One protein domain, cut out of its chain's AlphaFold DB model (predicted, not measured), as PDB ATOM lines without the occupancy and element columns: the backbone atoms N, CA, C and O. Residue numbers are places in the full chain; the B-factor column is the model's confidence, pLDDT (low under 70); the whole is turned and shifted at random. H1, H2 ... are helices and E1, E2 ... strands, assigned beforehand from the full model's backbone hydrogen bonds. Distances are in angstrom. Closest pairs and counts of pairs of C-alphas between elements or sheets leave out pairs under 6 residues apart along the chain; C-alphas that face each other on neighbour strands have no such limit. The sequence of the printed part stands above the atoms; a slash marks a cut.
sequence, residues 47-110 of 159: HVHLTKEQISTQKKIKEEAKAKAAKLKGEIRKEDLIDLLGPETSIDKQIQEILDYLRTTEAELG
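AT A GLANCE: This is residues 47 to 110 of the 159 residues of an uncharacterized protein of Tanacetum cinerariifolium (UniProt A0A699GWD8). The model is an open V whose arms are the long helix H1 and helix H3, with the short helix H2 and the link after it at the corner. Strand E1 turns off the free end of H1. The printed part has 64 residues with one named strand and three named helices, in the order E1, H1, H2, H3, and is mostly helix. It is extended and flat, with a radius of gyration of the C-alphas of 18.9 A and spans of 54 by 33 by 14 A.

HOW THE PARTS SIT: E1, residues 47 to 50, pairs with no named strand. E1 and H1, residues 52 to 75, meet only through their tight link of 1 residue. H2, residues 78 to 83, is apart from H1. H3, residues 91 to 109, is apart from H1 and H2. In H1, H2 and H3 every O i to N i+4 pair is within hydrogen-bond range.

IN THESE COORDINATES: E1 begins at C-alpha 47 (156.412, 193.462, 126.544). H1 is 34.8 A long. H3, 26.9 A long, ends at C-alpha 109 (157.283, 177.628, 151.873).

THE WHOLE: The C-alphas farthest apart, His 47 and Glu 88, are 54.8 A apart. The printed part has no cut and no long link. Residues 72 to 90 are under pLDDT 70.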
ATOM      1  N   HIS A  47     157.290 192.298 126.559       70.75
ATOM      2  CA  HIS A  47     156.412 193.462 126.544       70.75
ATOM      3  C   HIS A  47     155.117 193.168 127.303       70.75
ATOM      4  O   HIS A  47     154.283 192.377 126.862       70.75
ATOM      5  N   VAL A  48     154.912 193.866 128.420       74.94
ATOM      6  CA  VAL A  48     153.679 193.783 129.212       74.94
ATOM      7  C   VAL A  48     152.826 195.025 128.964       74.94
ATOM      8  O   VAL A  48     153.273 196.164 129.132       74.94
ATOM      9  N   HIS A  49     151.566 194.809 128.579       75.06
ATOM     10  CA  HIS A  49     150.587 195.876 128.388       75.06
ATOM     11  C   HIS A  49     149.704 196.031 129.623       75.06
ATOM     12  O   HIS A  49     148.863 195.180 129.907       75.06
ATOM     13  N   LEU A  50     149.840 197.162 130.314       78.88
ATOM     14  CA  LEU A  50     148.986 197.509 131.448       78.88
ATOM     15  C   LEU A  50     147.965 198.578 131.062       78.88
ATOM     16  O   LEU A  50     148.255 199.536 130.332       78.88
ATOM     17  N   THR A  51     146.746 198.432 131.574       80.75
ATOM     18  CA  THR A  51     145.709 199.457 131.448       80.75
ATOM     19  C   THR A  51     145.919 200.565 132.482       80.75
ATOM     20  O   THR A  51     146.525 200.378 133.538       80.75
ATOM     21  N   LYS A  52     145.397 201.762 132.192       78.25
ATOM     22  CA  LYS A  52     145.485 202.915 133.107       78.25
ATOM     23  C   LYS A  52     144.891 202.632 134.485       78.25
ATOM     24  O   LYS A  52     145.423 203.115 135.481       78.25
ATOM     25  N   GLU A  53     143.812 201.855 134.528       79.75
ATOM     26  CA  GLU A  53     143.184 201.438 135.778       79.75
ATOM     27  C   GLU A  53     144.148 200.594 136.607       79.75
ATOM     28  O   GLU A  53     144.439 200.983 137.731       79.75
ATOM     29  N   GLN A  54     144.748 199.542 136.036       82.50
ATOM     30  CA  GLN A  54     145.713 198.685 136.740       82.50
ATOM     31  C   GLN A  54     146.872 199.483 137.358       82.50
ATOM     32  O   GLN A  54     147.205 199.288 138.528       82.50
ATOM     33  N   ILE A  55     147.435 200.437 136.607       82.62
ATOM     34  CA  ILE A  55     148.514 201.318 137.086       82.62
ATOM     35  C   ILE A  55     148.038 202.170 138.273       82.62
ATOM     36  O   ILE A  55     148.757 202.344 139.261       82.62
ATOM     37  N   SER A  56     146.815 202.699 138.203       84.69
ATOM     38  CA  SER A  56     146.247 203.510 139.283       84.69
ATOM     39  C   SER A  56     145.972 202.694 140.552       84.69
ATOM     40  O   SER A  56     146.260 203.166 141.654       84.69
ATOM     41  N   THR A  57     145.507 201.448 140.411       86.31
ATOM     42  CA  THR A  57     145.239 200.538 141.532       86.31
ATOM     43  C   THR A  57     146.529 200.147 142.241       86.31
ATOM     44  O   THR A  57     146.611 200.249 143.464       86.31
ATOM     45  N   GLN A  58     147.575 199.795 141.487       80.88
ATOM     46  CA  GLN A  58     148.899 199.498 142.047       80.88
ATOM     47  C   GLN A  58     149.476 200.694 142.813       80.88
ATOM     48  O   GLN A  58     149.991 200.538 143.922       80.88
ATOM     49  N   LYS A  59     149.345 201.909 142.261       89.62
ATOM     50  CA  LYS A  59     149.788 203.135 142.936       89.62
ATOM     51  C   LYS A  59     149.060 203.346 144.267       89.62
ATOM     52  O   LYS A  59     149.701 203.708 145.250       89.62
ATOM     53  N   LYS A  60     147.749 203.085 144.309       91.31
ATOM     54  CA  LYS A  60     146.941 203.176 145.533       91.31
ATOM     55  C   LYS A  60     147.373 202.144 146.581       91.31
ATOM     56  O   LYS A  60     147.569 202.518 147.732       91.31
ATOM     57  N   ILE A  61     147.591 200.890 146.177       87.69
ATOM     58  CA  ILE A  61     148.054 199.813 147.069       87.69
ATOM     59  C   ILE A  61     149.422 200.157 147.675       87.69
ATOM     60  O   ILE A  61     149.619 200.020 148.880       87.69
ATOM     61  N   LYS A  62     150.356 200.661 146.859       88.44
ATOM     62  CA  LYS A  62     151.693 201.070 147.319       88.44
ATOM     63  C   LYS A  62     151.636 202.189 148.363       88.44
ATOM     64  O   LYS A  62     152.336 202.119 149.371       88.44
ATOM     65  N   GLU A  63     150.817 203.213 148.130       87.19
ATOM     66  CA  GLU A  63     150.609 204.313 149.083       87.19
ATOM     67  C   GLU A  63     149.951 203.830 150.381       87.19
ATOM     68  O   GLU A  63     150.407 204.172 151.471       87.19
ATOM     69  N   GLU A  64     148.931 202.975 150.289       88.44
ATOM     70  CA  GLU A  64     148.242 202.431 151.461       88.44
ATOM     71  C   GLU A  64     149.167 201.560 152.324       88.44
ATOM     72  O   GLU A  64     149.177 201.699 153.549       88.44
ATOM     73  N   ALA A  65     149.997 200.715 151.703       88.88
ATOM     74  CA  ALA A  65     151.003 199.922 152.405       88.88
ATOM     75  C   ALA A  65     152.019 200.818 153.131       88.88
ATOM     76  O   ALA A  65     152.334 200.590 154.299       88.88
ATOM     77  N   LYS A  66     152.480 201.888 152.471       88.81
ATOM     78  CA  LYS A  66     153.412 202.860 153.056       88.81
ATOM     79  C   LYS A  66     152.790 203.607 154.239       88.81
ATOM     80  O   LYS A  66     153.450 203.792 155.260       88.81
ATOM     81  N   ALA A  67     151.516 203.985 154.134       85.88
ATOM     82  CA  ALA A  67     150.772 204.625 155.215       85.88
ATOM     83  C   ALA A  67     150.538 203.679 156.405       85.88
ATOM     84  O   ALA A  67     150.711 204.086 157.553       85.88
ATOM     85  N   LYS A  68     150.194 202.408 156.152       79.12
ATOM     86  CA  LYS A  68     150.040 201.377 157.195       79.12
ATOM     87  C   LYS A  68     151.359 201.099 157.922       79.12
ATOM     88  O   LYS A  68     151.374 201.076 159.149       79.12
ATOM     89  N   ALA A  69     152.468 200.983 157.190       74.94
ATOM     90  CA  ALA A  69     153.796 200.818 157.779       74.94
ATOM     91  C   ALA A  69     154.213 202.029 158.633       74.94
ATOM     92  O   ALA A  69     154.765 201.862 159.718       74.94
ATOM     93  N   ALA A  70     153.918 203.253 158.179       76.56
ATOM     94  CA  ALA A  70     154.197 204.469 158.942       76.56
ATOM     95  C   ALA A  70     153.376 204.555 160.241       76.56
ATOM     96  O   ALA A  70     153.908 204.993 161.258       76.56
ATOM     97  N   LYS A  71     152.113 204.104 160.225       76.38
ATOM     98  CA  LYS A  71     151.270 204.018 161.428       76.38
ATOM     99  C   LYS A  71     151.810 203.001 162.429       76.38
ATOM    100  O   LYS A  71     152.074 203.386 163.557       76.38
ATOM    101  N   LEU A  72     152.099 201.771 161.997       67.19
ATOM    102  CA  LEU A  72     152.716 200.747 162.855       67.19
ATOM    103  C   LEU A  72     154.027 201.234 163.486       67.19
ATOM    104  O   LEU A  72     154.259 201.044 164.674       67.19
ATOM    105  N   LYS A  73     154.865 201.927 162.709       56.91
ATOM    106  CA  LYS A  73     156.136 202.474 163.198       56.91
ATOM    107  C   LYS A  73     155.964 203.631 164.194       56.91
ATOM    108  O   LYS A  73     156.875 203.884 164.974       56.91
ATOM    109  N   GLY A  74     154.844 204.355 164.141       60.66
ATOM    110  CA  GLY A  74     154.527 205.448 165.068       60.66
ATOM    111  C   GLY A  74     153.717 205.021 166.295       60.66
ATOM    112  O   GLY A  74     153.719 205.737 167.293       60.66
ATOM    113  N   GLU A  75     153.024 203.885 166.220       60.41
ATOM    114  CA  GLU A  75     152.082 203.411 167.239       60.41
ATOM    115  C   GLU A  75     152.718 202.434 168.238       60.41
ATOM    116  O   GLU A  75     152.243 202.325 169.362       60.41
ATOM    117  N   ILE A  76     153.843 201.799 167.892       59.44
ATOM    118  CA  ILE A  76     154.622 201.016 168.856       59.44
ATOM    119  C   ILE A  76     155.487 201.978 169.685       59.44
ATOM    120  O   ILE A  76     156.543 202.439 169.243       59.44
ATOM    121  N   ARG A  77     155.027 202.308 170.895       61.00
ATOM    122  CA  ARG A  77     155.821 203.053 171.879       61.00
ATOM    123  C   ARG A  77     156.915 202.147 172.438       61.00
ATOM    124  O   ARG A  77     156.725 200.941 172.579       61.00
ATOM    125  N   LYS A  78     158.085 202.720 172.742       62.28
ATOM    126  CA  LYS A  78     159.223 201.959 173.289       62.28
ATOM    127  C   LYS A  78     158.846 201.269 174.599       62.28
ATOM    128  O   LYS A  78     159.332 200.178 174.851       62.28
ATOM    129  N   GLU A  79     157.969 201.887 175.385       56.78
ATOM    130  CA  GLU A  79     157.486 201.352 176.655       56.78
ATOM    131  C   GLU A  79     156.584 200.116 176.472       56.78
ATOM    132  O   GLU A  79     156.762 199.141 177.194       56.78
ATOM    133  N   ASP A  80     155.715 200.083 175.452       63.56
ATOM    134  CA  ASP A  80     154.841 198.925 175.171       63.56
ATOM    135  C   ASP A  80     155.637 197.711 174.646       63.56
ATOM    136  O   ASP A  80     155.279 196.558 174.881       63.56
ATOM    137  N   LEU A  81     156.760 197.968 173.964       61.34
ATOM    138  CA  LEU A  81     157.734 196.953 173.538       61.34
ATOM    139  C   LEU A  81     158.528 196.370 174.724       61.34
ATOM    140  O   LEU A  81     158.935 195.214 174.674       61.34
ATOM    141  N   ILE A  82     158.746 197.163 175.780       58.28
ATOM    142  CA  ILE A  82     159.451 196.760 177.007       58.28
ATOM    143  C   ILE A  82     158.522 195.963 177.937       58.28
ATOM    144  O   ILE A  82     158.951 194.951 178.488       58.28
ATOM    145  N   ASP A  83     157.254 196.365 178.073       62.38
ATOM    146  CA  ASP A  83     156.267 195.686 178.931       62.38
ATOM    147  C   ASP A  83     155.800 194.335 178.363       62.38
ATOM    148  O   ASP A  83     155.544 193.403 179.124       62.38
ATOM    149  N   LEU A  84     155.735 194.184 177.033       65.00
ATOM    150  CA  LEU A  84     155.379 192.908 176.401       65.00
ATOM    151  C   LEU A  84     156.507 191.863 176.490       65.00
ATOM    152  O   LEU A  84     156.243 190.664 176.416       65.00
ATOM    153  N   LEU A  85     157.760 192.310 176.625       59.38
ATOM    154  CA  LEU A  85     158.949 191.481 176.383       59.38
ATOM    155  C   LEU A  85     159.906 191.373 177.585       59.38
ATOM    156  O   LEU A  85     160.806 190.528 177.591       59.38
ATOM    157  N   GLY A  86     159.671 192.173 178.628       56.94
ATOM    158  CA  GLY A  86     160.474 192.235 179.841       56.94
ATOM    159  C   GLY A  86     161.862 192.852 179.602       56.94
ATOM    160  O   GLY A  86     162.479 192.642 178.558       56.94
ATOM    161  N   PRO A  87     162.426 193.586 180.574       55.09
ATOM    162  CA  PRO A  87     163.685 194.322 180.404       55.09
ATOM    163  C   PRO A  87     164.947 193.445 180.240       55.09
ATOM    164  O   PRO A  87     166.041 193.985 180.111       55.09
ATOM    165  N   GLU A  88     164.827 192.112 180.247       50.09
ATOM    166  CA  GLU A  88     165.965 191.201 180.451       50.09
ATOM    167  C   GLU A  88     165.976 189.956 179.544       50.09
ATOM    168  O   GLU A  88     166.848 189.091 179.669       50.09
ATOM    169  N   THR A  89     165.052 189.842 178.582       56.75
ATOM    170  CA  THR A  89     165.218 188.863 177.500       56.75
ATOM    171  C   THR A  89     166.243 189.433 176.526       56.75
ATOM    172  O   THR A  89     165.948 190.321 175.729       56.75
ATOM    173  N   SER A  90     167.501 188.998 176.692       65.31
ATOM    174  CA  SER A  90     168.641 189.540 175.950       65.31
ATOM    175  C   SER A  90     168.320 189.582 174.463       65.31
ATOM    176  O   SER A  90     167.692 188.674 173.920       65.31
ATOM    177  N   ILE A  91     168.744 190.656 173.810       70.56
ATOM    178  CA  ILE A  91     168.605 190.873 172.367       70.56
ATOM    179  C   ILE A  91     168.986 189.604 171.576       70.56
ATOM    180  O   ILE A  91     168.383 189.310 170.550       70.56
ATOM    181  N   ASP A  92     169.905 188.791 172.100       74.38
ATOM    182  CA  ASP A  92     170.306 187.503 171.530       74.38
ATOM    183  C   ASP A  92     169.177 186.462 171.491       74.38
ATOM    184  O   ASP A  92     169.055 185.743 170.503       74.38
ATOM    185  N   LYS A  93     168.324 186.383 172.522       76.25
ATOM    186  CA  LYS A  93     167.130 185.517 172.513       76.25
ATOM    187  C   LYS A  93     166.123 185.968 171.460       76.25
ATOM    188  O   LYS A  93     165.562 185.127 170.770       76.25
ATOM    189  N   GLN A  94     165.941 187.277 171.300       73.19
ATOM    190  CA  GLN A  94     165.037 187.825 170.284       73.19
ATOM    191  C   GLN A  94     165.568 187.566 168.870       73.19
ATOM    192  O   GLN A  94     164.816 187.174 167.984       73.19
ATOM    193  N   ILE A  95     166.877 187.732 168.659       82.31
ATOM    194  CA  ILE A  95     167.524 187.400 167.386       82.31
ATOM    195  C   ILE A  95     167.381 185.901 167.089       82.31
ATOM    196  O   ILE A  95     167.095 185.544 165.949       82.31
ATOM    197  N   GLN A  96     167.534 185.033 168.093       85.25
ATOM    198  CA  GLN A  96     167.331 183.588 167.942       85.25
ATOM    199  C   GLN A  96     165.887 183.237 167.573       85.25
ATOM    200  O   GLN A  96     165.685 182.527 166.598       85.25
ATOM    201  N   GLU A  97     164.885 183.785 168.263       86.56
ATOM    202  CA  GLU A  97     163.474 183.545 167.919       86.56
ATOM    203  C   GLU A  97     163.133 184.011 166.499       86.56
ATOM    204  O   GLU A  97     162.425 183.318 165.770       86.56
ATOM    205  N   ILE A  98     163.667 185.162 166.073       87.31
ATOM    206  CA  ILE A  98     163.481 185.661 164.706       87.31
ATOM    207  C   ILE A  98     164.153 184.730 163.689       87.31
ATOM    208  O   ILE A  98     163.564 184.440 162.647       87.31
ATOM    209  N   LEU A  99     165.367 184.249 163.970       89.06
ATOM    210  CA  LEU A  99     166.074 183.307 163.099       89.06
ATOM    211  C   LEU A  99     165.349 181.962 163.003       89.06
ATOM    212  O   LEU A  99     165.218 181.424 161.904       89.06
ATOM    213  N   ASP A 100     164.847 181.443 164.119       87.44
ATOM    214  CA  ASP A 100     164.083 180.198 164.152       87.44
ATOM    215  C   ASP A 100     162.763 180.336 163.391       87.44
ATOM    216  O   ASP A 100     162.426 179.461 162.593       87.44
ATOM    217  N   TYR A 101     162.056 181.459 163.554       84.38
ATOM    218  CA  TYR A 101     160.841 181.763 162.794       84.38
ATOM    219  C   TYR A 101     161.102 181.876 161.283       84.38
ATOM    220  O   TYR A 101     160.317 181.390 160.466       84.38
ATOM    221  N   LEU A 102     162.210 182.506 160.885       86.38
ATOM    222  CA  LEU A 102     162.581 182.609 159.473       86.38
ATOM    223  C   LEU A 102     162.899 181.236 158.876       86.38
ATOM    224  O   LEU A 102     162.406 180.931 157.794       86.38
ATOM    225  N   ARG A 103     163.642 180.386 159.595       86.75
ATOM    226  CA  ARG A 103     163.982 179.022 159.155       86.75
ATOM    227  C   ARG A 103     162.763 178.115 159.032       86.75
ATOM    228  O   ARG A 103     162.674 177.332 158.088       86.75
ATOM    229  N   THR A 104     161.818 178.199 159.969       84.69
ATOM    230  CA  THR A 104     160.565 177.434 159.872       84.69
ATOM    231  C   THR A 104     159.723 177.903 158.693       84.69
ATOM    232  O   THR A 104     159.255 177.071 157.920       84.69
ATOM    233  N   THR A 105     159.606 179.216 158.488       77.50
ATOM    234  CA  THR A 105     158.880 179.789 157.343       77.50
ATOM    235  C   THR A 105     159.530 179.409 156.008       77.50
ATOM    236  O   THR A 105     158.835 179.072 155.048       77.50
ATOM    237  N   GLU A 106     160.862 179.425 155.948       84.50
ATOM    238  CA  GLU A 106     161.639 178.987 154.792       84.50
ATOM    239  C   GLU A 106     161.335 177.528 154.451       84.50
ATOM    240  O   GLU A 106     161.000 177.247 153.309       84.50
ATOM    241  N   ALA A 107     161.337 176.624 155.435       83.25
ATOM    242  CA  ALA A 107     161.013 175.212 155.238       83.25
ATOM    243  C   ALA A 107     159.543 174.970 154.838       83.25
ATOM    244  O   ALA A 107     159.274 174.126 153.982       83.25
ATOM    245  N   GLU A 108     158.593 175.709 155.422       82.31
ATOM    246  CA  GLU A 108     157.160 175.590 155.112       82.31
ATOM    247  C   GLU A 108     156.826 176.030 153.687       82.31
ATOM    248  O   GLU A 108     156.056 175.372 152.986       82.31
ATOM    249  N   LEU A 109     157.415 177.140 153.246       75.88
ATOM    250  CA  LEU A 109     157.283 177.628 151.873       75.88
ATOM    251  C   LEU A 109     158.248 176.890 150.922       75.88
ATOM    252  O   LEU A 109     158.112 176.955 149.697       75.88
ATOM    253  N   GLY A 110     159.222 176.183 151.504       79.19
ATOM    254  CA  GLY A 110     160.439 175.640 150.906       79.19
ATOM    255  C   GLY A 110     161.058 176.554 149.845       79.19
ATOM    256  O   GLY A 110     161.454 176.114 148.764       79.19
TER     257      GLY A 110